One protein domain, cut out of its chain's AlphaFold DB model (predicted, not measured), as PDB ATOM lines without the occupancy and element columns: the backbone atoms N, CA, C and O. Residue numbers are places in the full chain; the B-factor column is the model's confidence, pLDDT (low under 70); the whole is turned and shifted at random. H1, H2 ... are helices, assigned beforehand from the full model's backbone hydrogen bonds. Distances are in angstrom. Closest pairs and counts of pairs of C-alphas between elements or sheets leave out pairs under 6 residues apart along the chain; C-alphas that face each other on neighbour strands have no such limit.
ATOM      1  N   LEU A   6     176.012 147.306 245.349       96.56
ATOM      2  CA  LEU A   6     174.935 148.215 244.953       96.56
ATOM      3  C   LEU A   6     175.493 149.493 244.320       96.56
ATOM      4  O   LEU A   6     174.985 149.935 243.290       96.56
ATOM      5  N   GLU A   7     176.563 150.052 244.891       96.38
ATOM      6  CA  GLU A   7     177.280 151.194 244.304       96.38
ATOM      7  C   GLU A   7     177.807 150.847 242.910       96.38
ATOM      8  O   GLU A   7     177.555 151.586 241.965       96.38
ATOM      9  N   LEU A   8     178.422 149.672 242.751       97.12
ATOM     10  CA  LEU A   8     178.925 149.184 241.465       97.12
ATOM     11  C   LEU A   8     177.830 149.119 240.389       97.12
ATOM     12  O   LEU A   8     178.059 149.490 239.240       97.12
ATOM     13  N   ILE A   9     176.635 148.637 240.742       97.56
ATOM     14  CA  ILE A   9     175.502 148.558 239.807       97.56
ATOM     15  C   ILE A   9     175.026 149.957 239.411       97.56
ATOM     16  O   ILE A   9     174.786 150.202 238.229       97.56
ATOM     17  N   ASN A  10     174.931 150.877 240.374       96.50
ATOM     18  CA  ASN A  10     174.553 152.265 240.114       96.50
ATOM     19  C   ASN A  10     175.581 152.995 239.240       96.50
ATOM     20  O   ASN A  10     175.198 153.716 238.319       96.50
ATOM     21  N   GLU A  11     176.873 152.788 239.495       96.88
ATOM     22  CA  GLU A  11     177.950 153.352 238.682       96.88
ATOM     23  C   GLU A  11     177.854 152.851 237.242       96.88
ATOM     24  O   GLU A  11     177.807 153.666 236.323       96.88
ATOM     25  N   ILE A  12     177.703 151.539 237.025       97.56
ATOM     26  CA  ILE A  12     177.502 150.982 235.678       97.56
ATOM     27  C   ILE A  12     176.253 151.580 235.026       97.56
ATOM     28  O   ILE A  12     176.324 151.993 233.871       97.56
ATOM     29  N   ALA A  13     175.134 151.679 235.749       96.94
ATOM     30  CA  ALA A  13     173.885 152.229 235.225       96.94
ATOM     31  C   ALA A  13     174.028 153.671 234.712       96.94
ATOM     32  O   ALA A  13     173.357 154.030 233.746       96.94
ATOM     33  N   SER A  14     174.934 154.470 235.286       96.44
ATOM     34  CA  SER A  14     175.204 155.839 234.824       96.44
ATOM     35  C   SER A  14     175.782 155.916 233.401       96.44
ATOM     36  O   SER A  14     175.604 156.930 232.726       96.44
ATOM     37  N   TYR A  15     176.397 154.832 232.913       96.56
ATOM     38  CA  TYR A  15     176.914 154.712 231.545       96.56
ATOM     39  C   TYR A  15     175.889 154.137 230.556       96.56
ATOM     40  O   TYR A  15     176.186 154.022 229.364       96.56
ATOM     41  N   LYS A  16     174.710 153.705 231.021       95.81
ATOM     42  CA  LYS A  16     173.737 152.955 230.212       95.81
ATOM     43  C   LYS A  16     172.499 153.777 229.886       95.81
ATOM     44  O   LYS A  16     172.147 154.733 230.567       95.81
ATOM     45  N   THR A  17     171.822 153.387 228.810       94.94
ATOM     46  CA  THR A  17     170.570 154.001 228.348       94.94
ATOM     47  C   THR A  17     169.611 152.921 227.836       94.94
ATOM     48  O   THR A  17     170.022 151.786 227.599       94.94
ATOM     49  N   GLY A  18     168.328 153.256 227.674       95.62
ATOM     50  CA  GLY A  18     167.321 152.337 227.128       95.62
ATOM     51  C   GLY A  18     166.967 151.171 228.059       95.62
ATOM     52  O   GLY A  18     166.844 151.343 229.263       95.62
ATOM     53  N   GLU A  19     166.791 149.975 227.503       95.69
ATOM     54  CA  GLU A  19     166.366 148.784 228.259       95.69
ATOM     55  C   GLU A  19     167.419 148.322 229.288       95.69
ATOM     56  O   GLU A  19     167.076 147.843 230.367       95.69
ATOM     57  N   GLU A  20     168.714 148.515 229.007       96.75
ATOM     58  CA  GLU A  20     169.791 148.054 229.897       96.75
ATOM     59  C   GLU A  20     169.757 148.765 231.264       96.75
ATOM     60  O   GLU A  20     170.006 148.130 232.290       96.75
ATOM     61  N   ILE A  21     169.391 150.056 231.310       96.75
ATOM     62  CA  ILE A  21     169.261 150.787 232.584       96.75
ATOM     63  C   ILE A  21     168.043 150.318 233.394       96.75
ATOM     64  O   ILE A  21     168.115 150.271 234.622       96.75
ATOM     65  N   GLU A  22     166.948 149.925 232.740       96.62
ATOM     66  CA  GLU A  22     165.777 149.355 233.420       96.62
ATOM     67  C   GLU A  22     166.126 148.003 234.048       96.62
ATOM     68  O   GLU A  22     165.843 147.778 235.223       96.62
ATOM     69  N   ILE A  23     166.848 147.146 233.320       97.81
ATOM     70  CA  ILE A  23     167.318 145.858 233.846       97.81
ATOM     71  C   ILE A  23     168.288 146.063 235.018       97.81
ATOM     72  O   ILE A  23     168.194 145.352 236.018       97.81
ATOM     73  N   LEU A  24     169.207 147.029 234.939       98.06
ATOM     74  CA  LEU A  24     170.129 147.335 236.040       98.06
ATOM     75  C   LEU A  24     169.402 147.813 237.303       98.06
ATOM     76  O   LEU A  24     169.771 147.393 238.401       98.06
ATOM     77  N   ARG A  25     168.349 148.625 237.162       97.25
ATOM     78  CA  ARG A  25     167.476 149.014 238.284       97.25
ATOM     79  C   ARG A  25     166.795 147.804 238.908       97.25
ATOM     80  O   ARG A  25     166.835 147.625 240.119       97.25
ATOM     81  N   ASP A  26     166.272 146.922 238.071       97.94
ATOM     82  CA  ASP A  26     165.648 145.671 238.482       97.94
ATOM     83  C   ASP A  26     166.601 144.754 239.267       97.94
ATOM     84  O   ASP A  26     166.188 144.076 240.216       97.94
ATOM     85  N   VAL A  27     167.873 144.707 238.854       98.25
ATOM     86  CA  VAL A  27     168.945 143.991 239.558       98.25
ATOM     87  C   VAL A  27     169.243 144.663 240.894       98.25
ATOM     88  O   VAL A  27     169.340 143.963 241.900       98.25
ATOM     89  N   TYR A  28     169.375 145.991 240.910       98.19
ATOM     90  CA  TYR A  28     169.619 146.766 242.124       98.19
ATOM     91  C   TYR A  28     168.542 146.495 243.177       98.19
ATOM     92  O   TYR A  28     168.868 146.067 244.280       98.19
ATOM     93  N   GLU A  29     167.266 146.662 242.817       97.94
ATOM     94  CA  GLU A  29     166.129 146.492 243.728       97.94
ATOM     95  C   GLU A  29     166.086 145.086 244.332       97.94
ATOM     96  O   GLU A  29     165.913 144.936 245.539       97.94
ATOM     97  N   GLN A  30     166.325 144.047 243.521       97.69
ATOM     98  CA  GLN A  30     166.379 142.675 244.028       97.69
ATOM     99  C   GLN A  30     167.501 142.486 245.063       97.69
ATOM    100  O   GLN A  30     167.308 141.786 246.058       97.69
ATOM    101  N   LEU A  31     168.686 143.050 244.815       97.19
ATOM    102  CA  LEU A  31     169.835 142.880 245.707       97.19
ATOM    103  C   LEU A  31     169.706 143.706 246.988       97.19
ATOM    104  O   LEU A  31     170.134 143.236 248.046       97.19
ATOM    105  N   ASP A  32     169.124 144.899 246.895       97.00
ATOM    106  CA  ASP A  32     168.828 145.759 248.040       97.00
ATOM    107  C   ASP A  32     167.773 145.107 248.947       97.00
ATOM    108  O   ASP A  32     168.018 144.906 250.137       97.00
ATOM    109  N   GLU A  33     166.662 144.627 248.371       96.62
ATOM    110  CA  GLU A  33     165.608 143.915 249.111       96.62
ATOM    111  C   GLU A  33     166.130 142.623 249.762       96.62
ATOM    112  O   GLU A  33     165.755 142.275 250.885       96.62
ATOM    113  N   ALA A  34     166.999 141.885 249.066       96.12
ATOM    114  CA  ALA A  34     167.578 140.663 249.606       96.12
ATOM    115  C   ALA A  34     168.511 140.943 250.794       96.12
ATOM    116  O   ALA A  34     168.472 140.222 251.798       96.12
ATOM    117  N   GLY A  35     169.373 141.952 250.668       93.88
ATOM    118  CA  GLY A  35     170.446 142.219 251.613       93.88
ATOM    119  C   GLY A  35     171.502 141.103 251.677       93.88
ATOM    120  O   GLY A  35     171.334 139.974 251.200       93.88
ATOM    121  N   ILE A  36     172.635 141.413 252.312       91.00
ATOM    122  CA  ILE A  36     173.829 140.553 252.285       91.00
ATOM    123  C   ILE A  36     173.616 139.157 252.895       91.00
ATOM    124  O   ILE A  36     174.218 138.178 252.446       91.00
ATOM    125  N   GLU A  37     172.756 139.038 253.907       92.00
ATOM    126  CA  GLU A  37     172.508 137.761 254.581       92.00
ATOM    127  C   GLU A  37     171.682 136.808 253.719       92.00
ATOM    128  O   GLU A  37     172.001 135.620 253.640       92.00
ATOM    129  N   ARG A  38     170.669 137.308 253.003       93.50
ATOM    130  CA  ARG A  38     169.898 136.466 252.084       93.50
ATOM    131  C   ARG A  38     170.714 136.103 250.855       93.50
ATOM    132  O   ARG A  38     170.696 134.943 250.461       93.50
ATOM    133  N   ILE A  39     171.497 137.051 250.337       94.19
ATOM    134  CA  ILE A  39     172.502 136.834 249.290       94.19
ATOM    135  C   ILE A  39     173.338 135.594 249.653       94.19
ATOM    136  O   ILE A  39     173.269 134.577 248.966       94.19
ATOM    137  N   LYS A  40     174.042 135.578 250.788       91.31
ATOM    138  CA  LYS A  40     174.918 134.444 251.155       91.31
ATOM    139  C   LYS A  40     174.224 133.075 251.203       91.31
ATOM    140  O   LYS A  40     174.873 132.071 250.913       91.31
ATOM    141  N   ASN A  41     172.951 133.033 251.587       92.94
ATOM    142  CA  ASN A  41     172.248 131.792 251.919       92.94
ATOM    143  C   ASN A  41     171.286 131.304 250.823       92.94
ATOM    144  O   ASN A  41     170.982 130.114 250.761       92.94
ATOM    145  N   ASP A  42     170.824 132.190 249.942       94.31
ATOM    146  CA  ASP A  42     169.804 131.902 248.937       94.31
ATOM    147  C   ASP A  42     170.244 132.396 247.559       94.31
ATOM    148  O   ASP A  42     170.152 133.572 247.209       94.31
ATOM    149  N   ARG A  43     170.658 131.450 246.714       92.12
ATOM    150  CA  ARG A  43     171.104 131.728 245.343       92.12
ATOM    151  C   ARG A  43     170.017 132.323 244.446       92.12
ATOM    152  O   ARG A  43     170.373 132.801 243.366       92.12
ATOM    153  N   SER A  44     168.736 132.220 244.799       93.06
ATOM    154  CA  SER A  44     167.639 132.800 244.012       93.06
ATOM    155  C   SER A  44     167.525 134.316 244.206       93.06
ATOM    156  O   SER A  44     167.080 135.010 243.290       93.06
ATOM    157  N   SER A  45     168.037 134.825 245.333       95.69
ATOM    158  CA  SER A  45     167.989 136.238 245.730       95.69
ATOM    159  C   SER A  45     168.833 137.184 244.870       95.69
ATOM    160  O   SER A  45     168.718 138.390 245.009       95.69
ATOM    161  N   TRP A  46     169.646 136.659 243.951       96.12
ATOM    162  CA  TRP A  46     170.393 137.440 242.957       96.12
ATOM    163  C   TRP A  46     170.205 136.894 241.531       96.12
ATOM    164  O   TRP A  46     171.062 137.026 240.657       96.12
ATOM    165  N   SER A  47     169.100 136.190 241.278       96.50
ATOM    166  CA  SER A  47     168.798 135.600 239.966       96.50
ATOM    167  C   SER A  47     168.845 136.615 238.817       96.50
ATOM    168  O   SER A  47     169.394 136.288 237.760       96.50
ATOM    169  N   LYS A  48     168.368 137.847 239.035       97.62
ATOM    170  CA  LYS A  48     168.428 138.932 238.049       97.62
ATOM    171  C   LYS A  48     169.870 139.341 237.750       97.62
ATOM    172  O   LYS A  48     170.203 139.520 236.585       97.62
ATOM    173  N   LEU A  49     170.755 139.377 238.754       98.12
ATOM    174  CA  LEU A  49     172.185 139.658 238.551       98.12
ATOM    175  C   LEU A  49     172.834 138.644 237.597       98.12
ATOM    176  O   LEU A  49     173.573 139.028 236.696       98.12
ATOM    177  N   ARG A  50     172.542 137.346 237.755       97.19
ATOM    178  CA  ARG A  50     173.071 136.317 236.838       97.19
ATOM    179  C   ARG A  50     172.550 136.487 235.420       97.19
ATOM    180  O   ARG A  50     173.285 136.242 234.470       97.19
ATOM    181  N   TYR A  51     171.274 136.838 235.296       96.44
ATOM    182  CA  TYR A  51     170.651 137.043 234.001       96.44
ATOM    183  C   TYR A  51     171.252 138.262 233.295       96.44
ATOM    184  O   TYR A  51     171.704 138.139 232.162       96.44
ATOM    185  N   TYR A  52     171.383 139.387 234.004       97.88
ATOM    186  CA  TYR A  52     172.085 140.572 233.515       97.88
ATOM    187  C   TYR A  52     173.519 140.245 233.085       97.88
ATOM    188  O   TYR A  52     173.927 140.594 231.981       97.88
ATOM    189  N   PHE A  53     174.263 139.505 233.914       97.94
ATOM    190  CA  PHE A  53     175.625 139.090 233.588       97.94
ATOM    191  C   PHE A  53     175.680 138.305 232.275       97.94
ATOM    192  O   PHE A  53     176.516 138.575 231.416       97.94
ATOM    193  N   ALA A  54     174.772 137.349 232.097       96.69
ATOM    194  CA  ALA A  54     174.719 136.543 230.889       96.69
ATOM    195  C   ALA A  54     174.300 137.341 229.652       96.69
ATOM    196  O   ALA A  54     174.702 136.988 228.554       96.69
ATOM    197  N   LEU A  55     173.492 138.389 229.800       95.50
ATOM    198  CA  LEU A  55     173.067 139.212 228.669       95.50
ATOM    199  C   LEU A  55     174.125 140.234 228.249       95.50
ATOM    200  O   LEU A  55     174.402 140.364 227.060       95.50
ATOM    201  N   TYR A  56     174.710 140.947 229.214       95.75
ATOM    202  CA  TYR A  56     175.472 142.170 228.943       95.75
ATOM    203  C   TYR A  56     176.968 142.063 229.236       95.75
ATOM    204  O   TYR A  56     177.730 142.901 228.761       95.75
ATOM    205  N   ILE A  57     177.401 141.051 229.995       96.44
ATOM    206  CA  ILE A  57     178.803 140.913 230.424       96.44
ATOM    207  C   ILE A  57     179.483 139.736 229.722       96.44
ATOM    208  O   ILE A  57     180.557 139.886 229.146       96.44
ATOM    209  N   ASP A  58     178.858 138.558 229.736       95.62
ATOM    210  CA  ASP A  58     179.379 137.356 229.083       95.62
ATOM    211  C   ASP A  58     178.243 136.520 228.478       95.62
ATOM    212  O   ASP A  58     177.698 135.600 229.099       95.62
ATOM    213  N   ALA A  59     177.938 136.801 227.209       94.19
ATOM    214  CA  ALA A  59     176.928 136.093 226.422       94.19
ATOM    215  C   ALA A  59     177.189 134.586 226.276       94.19
ATOM    216  O   ALA A  59     176.272 133.820 225.959       94.19
ATOM    217  N   THR A  60     178.412 134.107 226.538       94.56
ATOM    218  CA  THR A  60     178.687 132.664 226.517       94.56
ATOM    219  C   THR A  60     177.954 131.924 227.638       94.56
ATOM    220  O   THR A  60     177.624 130.748 227.464       94.56
ATOM    221  N   GLN A  61     177.589 132.616 228.725       94.06
ATOM    222  CA  GLN A  61     176.852 132.052 229.863       94.06
ATOM    223  C   GLN A  61     175.396 131.692 229.535       94.06
ATOM    224  O   GLN A  61     174.779 130.902 230.253       94.06
ATOM    225  N   LEU A  62     174.835 132.221 228.443       92.56
ATOM    226  CA  LEU A  62     173.504 131.828 227.967       92.56
ATOM    227  C   LEU A  62     173.500 130.402 227.400       92.56
ATOM    228  O   LEU A  62     172.477 129.713 227.446       92.56
ATOM    229  N   ARG A  63     174.646 129.915 226.900       90.75
ATOM    230  CA  ARG A  63     174.755 128.556 226.357       90.75
ATOM    231  C   ARG A  63     174.523 127.538 227.465       90.75
ATOM    232  O   ARG A  63     175.147 127.598 228.522       90.75
ATOM    233  N   ASN A  64     173.635 126.579 227.208       87.75
ATOM    234  CA  ASN A  64     173.279 125.517 228.155       87.75
ATOM    235  C   ASN A  64     172.859 126.036 229.545       87.75
ATOM    236  O   ASN A  64     173.050 125.336 230.539       87.75
ATOM    237  N   LEU A  65     172.319 127.263 229.622       89.44
ATOM    238  CA  LEU A  65     171.915 127.909 230.876       89.44
ATOM    239  C   LEU A  65     173.049 127.957 231.920       89.44
ATOM    240  O   LEU A  65     172.797 127.868 233.127       89.44
ATOM    241  N   ALA A  66     174.305 128.076 231.474       92.31
ATOM    242  CA  ALA A  66     175.476 128.084 232.352       92.31
ATOM    243  C   ALA A  66     175.408 129.203 233.404       92.31
ATOM    244  O   ALA A  66     175.826 128.994 234.546       92.31
ATOM    245  N   TYR A  67     174.757 130.323 233.073       91.25
ATOM    246  CA  TYR A  67     174.535 131.446 233.980       91.25
ATOM    247  C   TYR A  67     173.872 131.047 235.305       91.25
ATOM    248  O   TYR A  67     174.177 131.628 236.343       91.25
ATOM    249  N   THR A  68     173.027 130.009 235.321       92.75
ATOM    250  CA  THR A  68     172.379 129.501 236.548       92.75
ATOM    251  C   THR A  68     173.392 129.036 237.600       92.75
ATOM    252  O   THR A  68     173.130 129.093 238.808       92.75
ATOM    253  N   LYS A  69     174.587 128.631 237.156       93.56
ATOM    254  CA  LYS A  69     175.676 128.145 238.003       93.56
ATOM    255  C   LYS A  69     176.609 129.252 238.485       93.56
ATOM    256  O   LYS A  69     177.344 128.986 239.436       93.56
ATOM    257  N   LEU A  70     176.519 130.471 237.947       94.75
ATOM    258  CA  LEU A  70     177.376 131.593 238.340       94.75
ATOM    259  C   LEU A  70     177.291 131.885 239.842       94.75
ATOM    260  O   LEU A  70     176.204 131.908 240.449       94.75
ATOM    261  N   LEU A  71     178.459 132.117 240.436       95.44
ATOM    262  CA  LEU A  71     178.582 132.578 241.810       95.44
ATOM    263  C   LEU A  71     178.422 134.097 241.851       95.44
ATOM    264  O   LEU A  71     178.787 134.798 240.909       95.44
ATOM    265  N   PHE A  72     177.905 134.605 242.970       95.69
ATOM    266  CA  PHE A  72     177.756 136.045 243.178       95.69
ATOM    267  C   PHE A  72     179.091 136.776 243.011       95.69
ATOM    268  O   PHE A  72     179.180 137.738 242.260       95.69
ATOM    269  N   VAL A  73     180.156 136.256 243.631       94.69
ATOM    270  CA  VAL A  73     181.500 136.848 243.558       94.69
ATOM    271  C   VAL A  73     182.046 136.931 242.131       94.69
ATOM    272  O   VAL A  73     182.712 137.908 241.799       94.69
ATOM    273  N   ASP A  74     181.748 135.949 241.280       95.31
ATOM    274  CA  ASP A  74     182.198 135.958 239.885       95.31
ATOM    275  C   ASP A  74     181.435 137.013 239.082       95.31
ATOM    276  O   ASP A  74     182.038 137.733 238.286       95.31
ATOM    277  N   CYS A  75     180.136 137.175 239.367       96.81
ATOM    278  CA  CYS A  75     179.337 138.250 238.787       96.81
ATOM    279  C   CYS A  75     179.916 139.620 239.170       96.81
ATOM    280  O   CYS A  75     180.177 140.435 238.292       96.81
ATOM    281  N   ILE A  76     180.199 139.848 240.460       96.56
ATOM    282  CA  ILE A  76     180.767 141.118 240.940       96.56
ATOM    283  C   ILE A  76     182.133 141.404 240.307       96.56
ATOM    284  O   ILE A  76     182.370 142.522 239.862       96.56
ATOM    285  N   LYS A  77     183.019 140.408 240.199       96.00
ATOM    286  CA  LYS A  77     184.326 140.592 239.542       96.00
ATOM    287  C   LYS A  77     184.192 140.981 238.071       96.00
ATOM    288  O   LYS A  77     184.929 141.848 237.607       96.00
ATOM    289  N   GLY A  78     183.276 140.350 237.337       96.62
ATOM    290  CA  GLY A  78     183.046 140.719 235.941       96.62
ATOM    291  C   GLY A  78     182.418 142.105 235.800       96.62
ATOM    292  O   GLY A  78     182.840 142.853 234.927       96.62
ATOM    293  N   LEU A  79     181.507 142.496 236.700       97.12
ATOM    294  CA  LEU A  79     180.980 143.865 236.747       97.12
ATOM    295  C   LEU A  79     182.073 144.901 237.039       97.12
ATOM    296  O   LEU A  79     182.115 145.929 236.377       97.12
ATOM    297  N   GLN A  80     182.987 144.626 237.973       96.62
ATOM    298  CA  GLN A  80     184.126 145.512 238.250       96.62
ATOM    299  C   GLN A  80     185.011 145.694 237.014       96.62
ATOM    300  O   GLN A  80     185.380 146.817 236.686       96.62
ATOM    301  N   LYS A  81     185.316 144.600 236.304       96.38
ATOM    302  CA  LYS A  81     186.065 144.660 235.042       96.38
ATOM    303  C   LYS A  81     185.328 145.496 233.996       96.38
ATOM    304  O   LYS A  81     185.945 146.342 233.365       96.38
ATOM    305  N   HIS A  82     184.024 145.272 233.853       96.44
ATOM    306  CA  HIS A  82     183.170 145.996 232.912       96.44
ATOM    307  C   HIS A  82     183.116 147.495 233.211       96.44
ATOM    308  O   HIS A  82     183.264 148.300 232.301       96.44
ATOM    309  N   LEU A  83     182.977 147.887 234.481       96.38
ATOM    310  CA  LEU A  83     183.040 149.295 234.874       96.38
ATOM    311  C   LEU A  83     184.393 149.913 234.499       96.38
ATOM    312  O   LEU A  83     184.425 150.963 233.870       96.38
ATOM    313  N   SER A  84     185.502 149.230 234.799       95.38
ATOM    314  CA  SER A  84     186.834 149.713 234.416       95.38
ATOM    315  C   SER A  84     187.025 149.846 232.901       95.38
ATOM    316  O   SER A  84     187.849 150.646 232.471       95.38
ATOM    317  N   GLU A  85     186.314 149.059 232.091       95.69
ATOM    318  CA  GLU A  85     186.308 149.190 230.628       95.69
ATOM    319  C   GLU A  85     185.471 150.395 230.175       95.69
ATOM    320  O   GLU A  85     185.886 151.100 229.261       95.69
ATOM    321  N   LEU A  86     184.340 150.671 230.835       95.00
ATOM    322  CA  LEU A  86     183.495 151.843 230.570       95.00
ATOM    323  C   LEU A  86     184.189 153.164 230.934       95.00
ATOM    324  O   LEU A  86     184.064 154.134 230.199       95.00
ATOM    325  N   GLU A  87     184.947 153.193 232.031       93.31
ATOM    326  CA  GLU A  87     185.694 154.375 232.502       93.31
ATOM    327  C   GLU A  87     186.907 154.736 231.628       93.31
ATOM    328  O   GLU A  87     187.476 155.819 231.769       93.31
ATOM    329  N   GLN A  88     187.345 153.829 230.751       90.31
ATOM    330  CA  GLN A  88     188.465 154.060 229.830       90.31
ATOM    331  C   GLN A  88     188.044 154.720 228.509       90.31
ATOM    332  O   GLN A  88     188.912 154.998 227.676       90.31
TER     333      GLN A  88
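AT A GLANCE: This is residues 6 to 88 of the 89 residues of an uncharacterized protein of Enterococcus sp. 10F3_DIV0382 (UniProt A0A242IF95). H1, H2, H3 and H5 make a small ring of four roughly aligned helices, with H4 folded back on H3 outside the ring and H2 kinked by 90 degrees near residue 35. The printed part has 83 residues with five named helices, H1 to H5 in chain order, and no named strand: all helix. It is compact and rounded, with a radius of gyration of the C-alphas of 12.1 A and spans of 34 by 29 by 21 A.

IN THESE COORDINATES: H1, residues 6 to 14, begins at C-alpha 6 (174.935, 148.215, 244.953). H2, residues 19 to 41, measures 29.7 A. H3 holds residues 43 to 57, H4 residues 59 to 69. H5, residues 72 to 86, measures 21.0 A and ends at C-alpha 86 (183.495, 151.843, 230.570).

HOW THE PARTS SIT: The hub, H3, touches H2, H4 and H5; the closest C-alphas of H3 and H4, a hairpin, are Ala 54 and Gln 61, 5.1 A apart. H1 and H5 stay apart from H4. Every O i to N i+4 pair is within hydrogen-bond range in H1 and H5, 16 of 19 in H2, 8 of 11 in H3 and 0 of 7 in H4, where 6 of 8 O i to N i+3 pairs are.

THE WHOLE: The C-alphas farthest apart, Asn 41 and Gln 88, are 35.3 A apart. The printed part has no cut, its four links are tight, and no printed residue is under 70 in pLDDT.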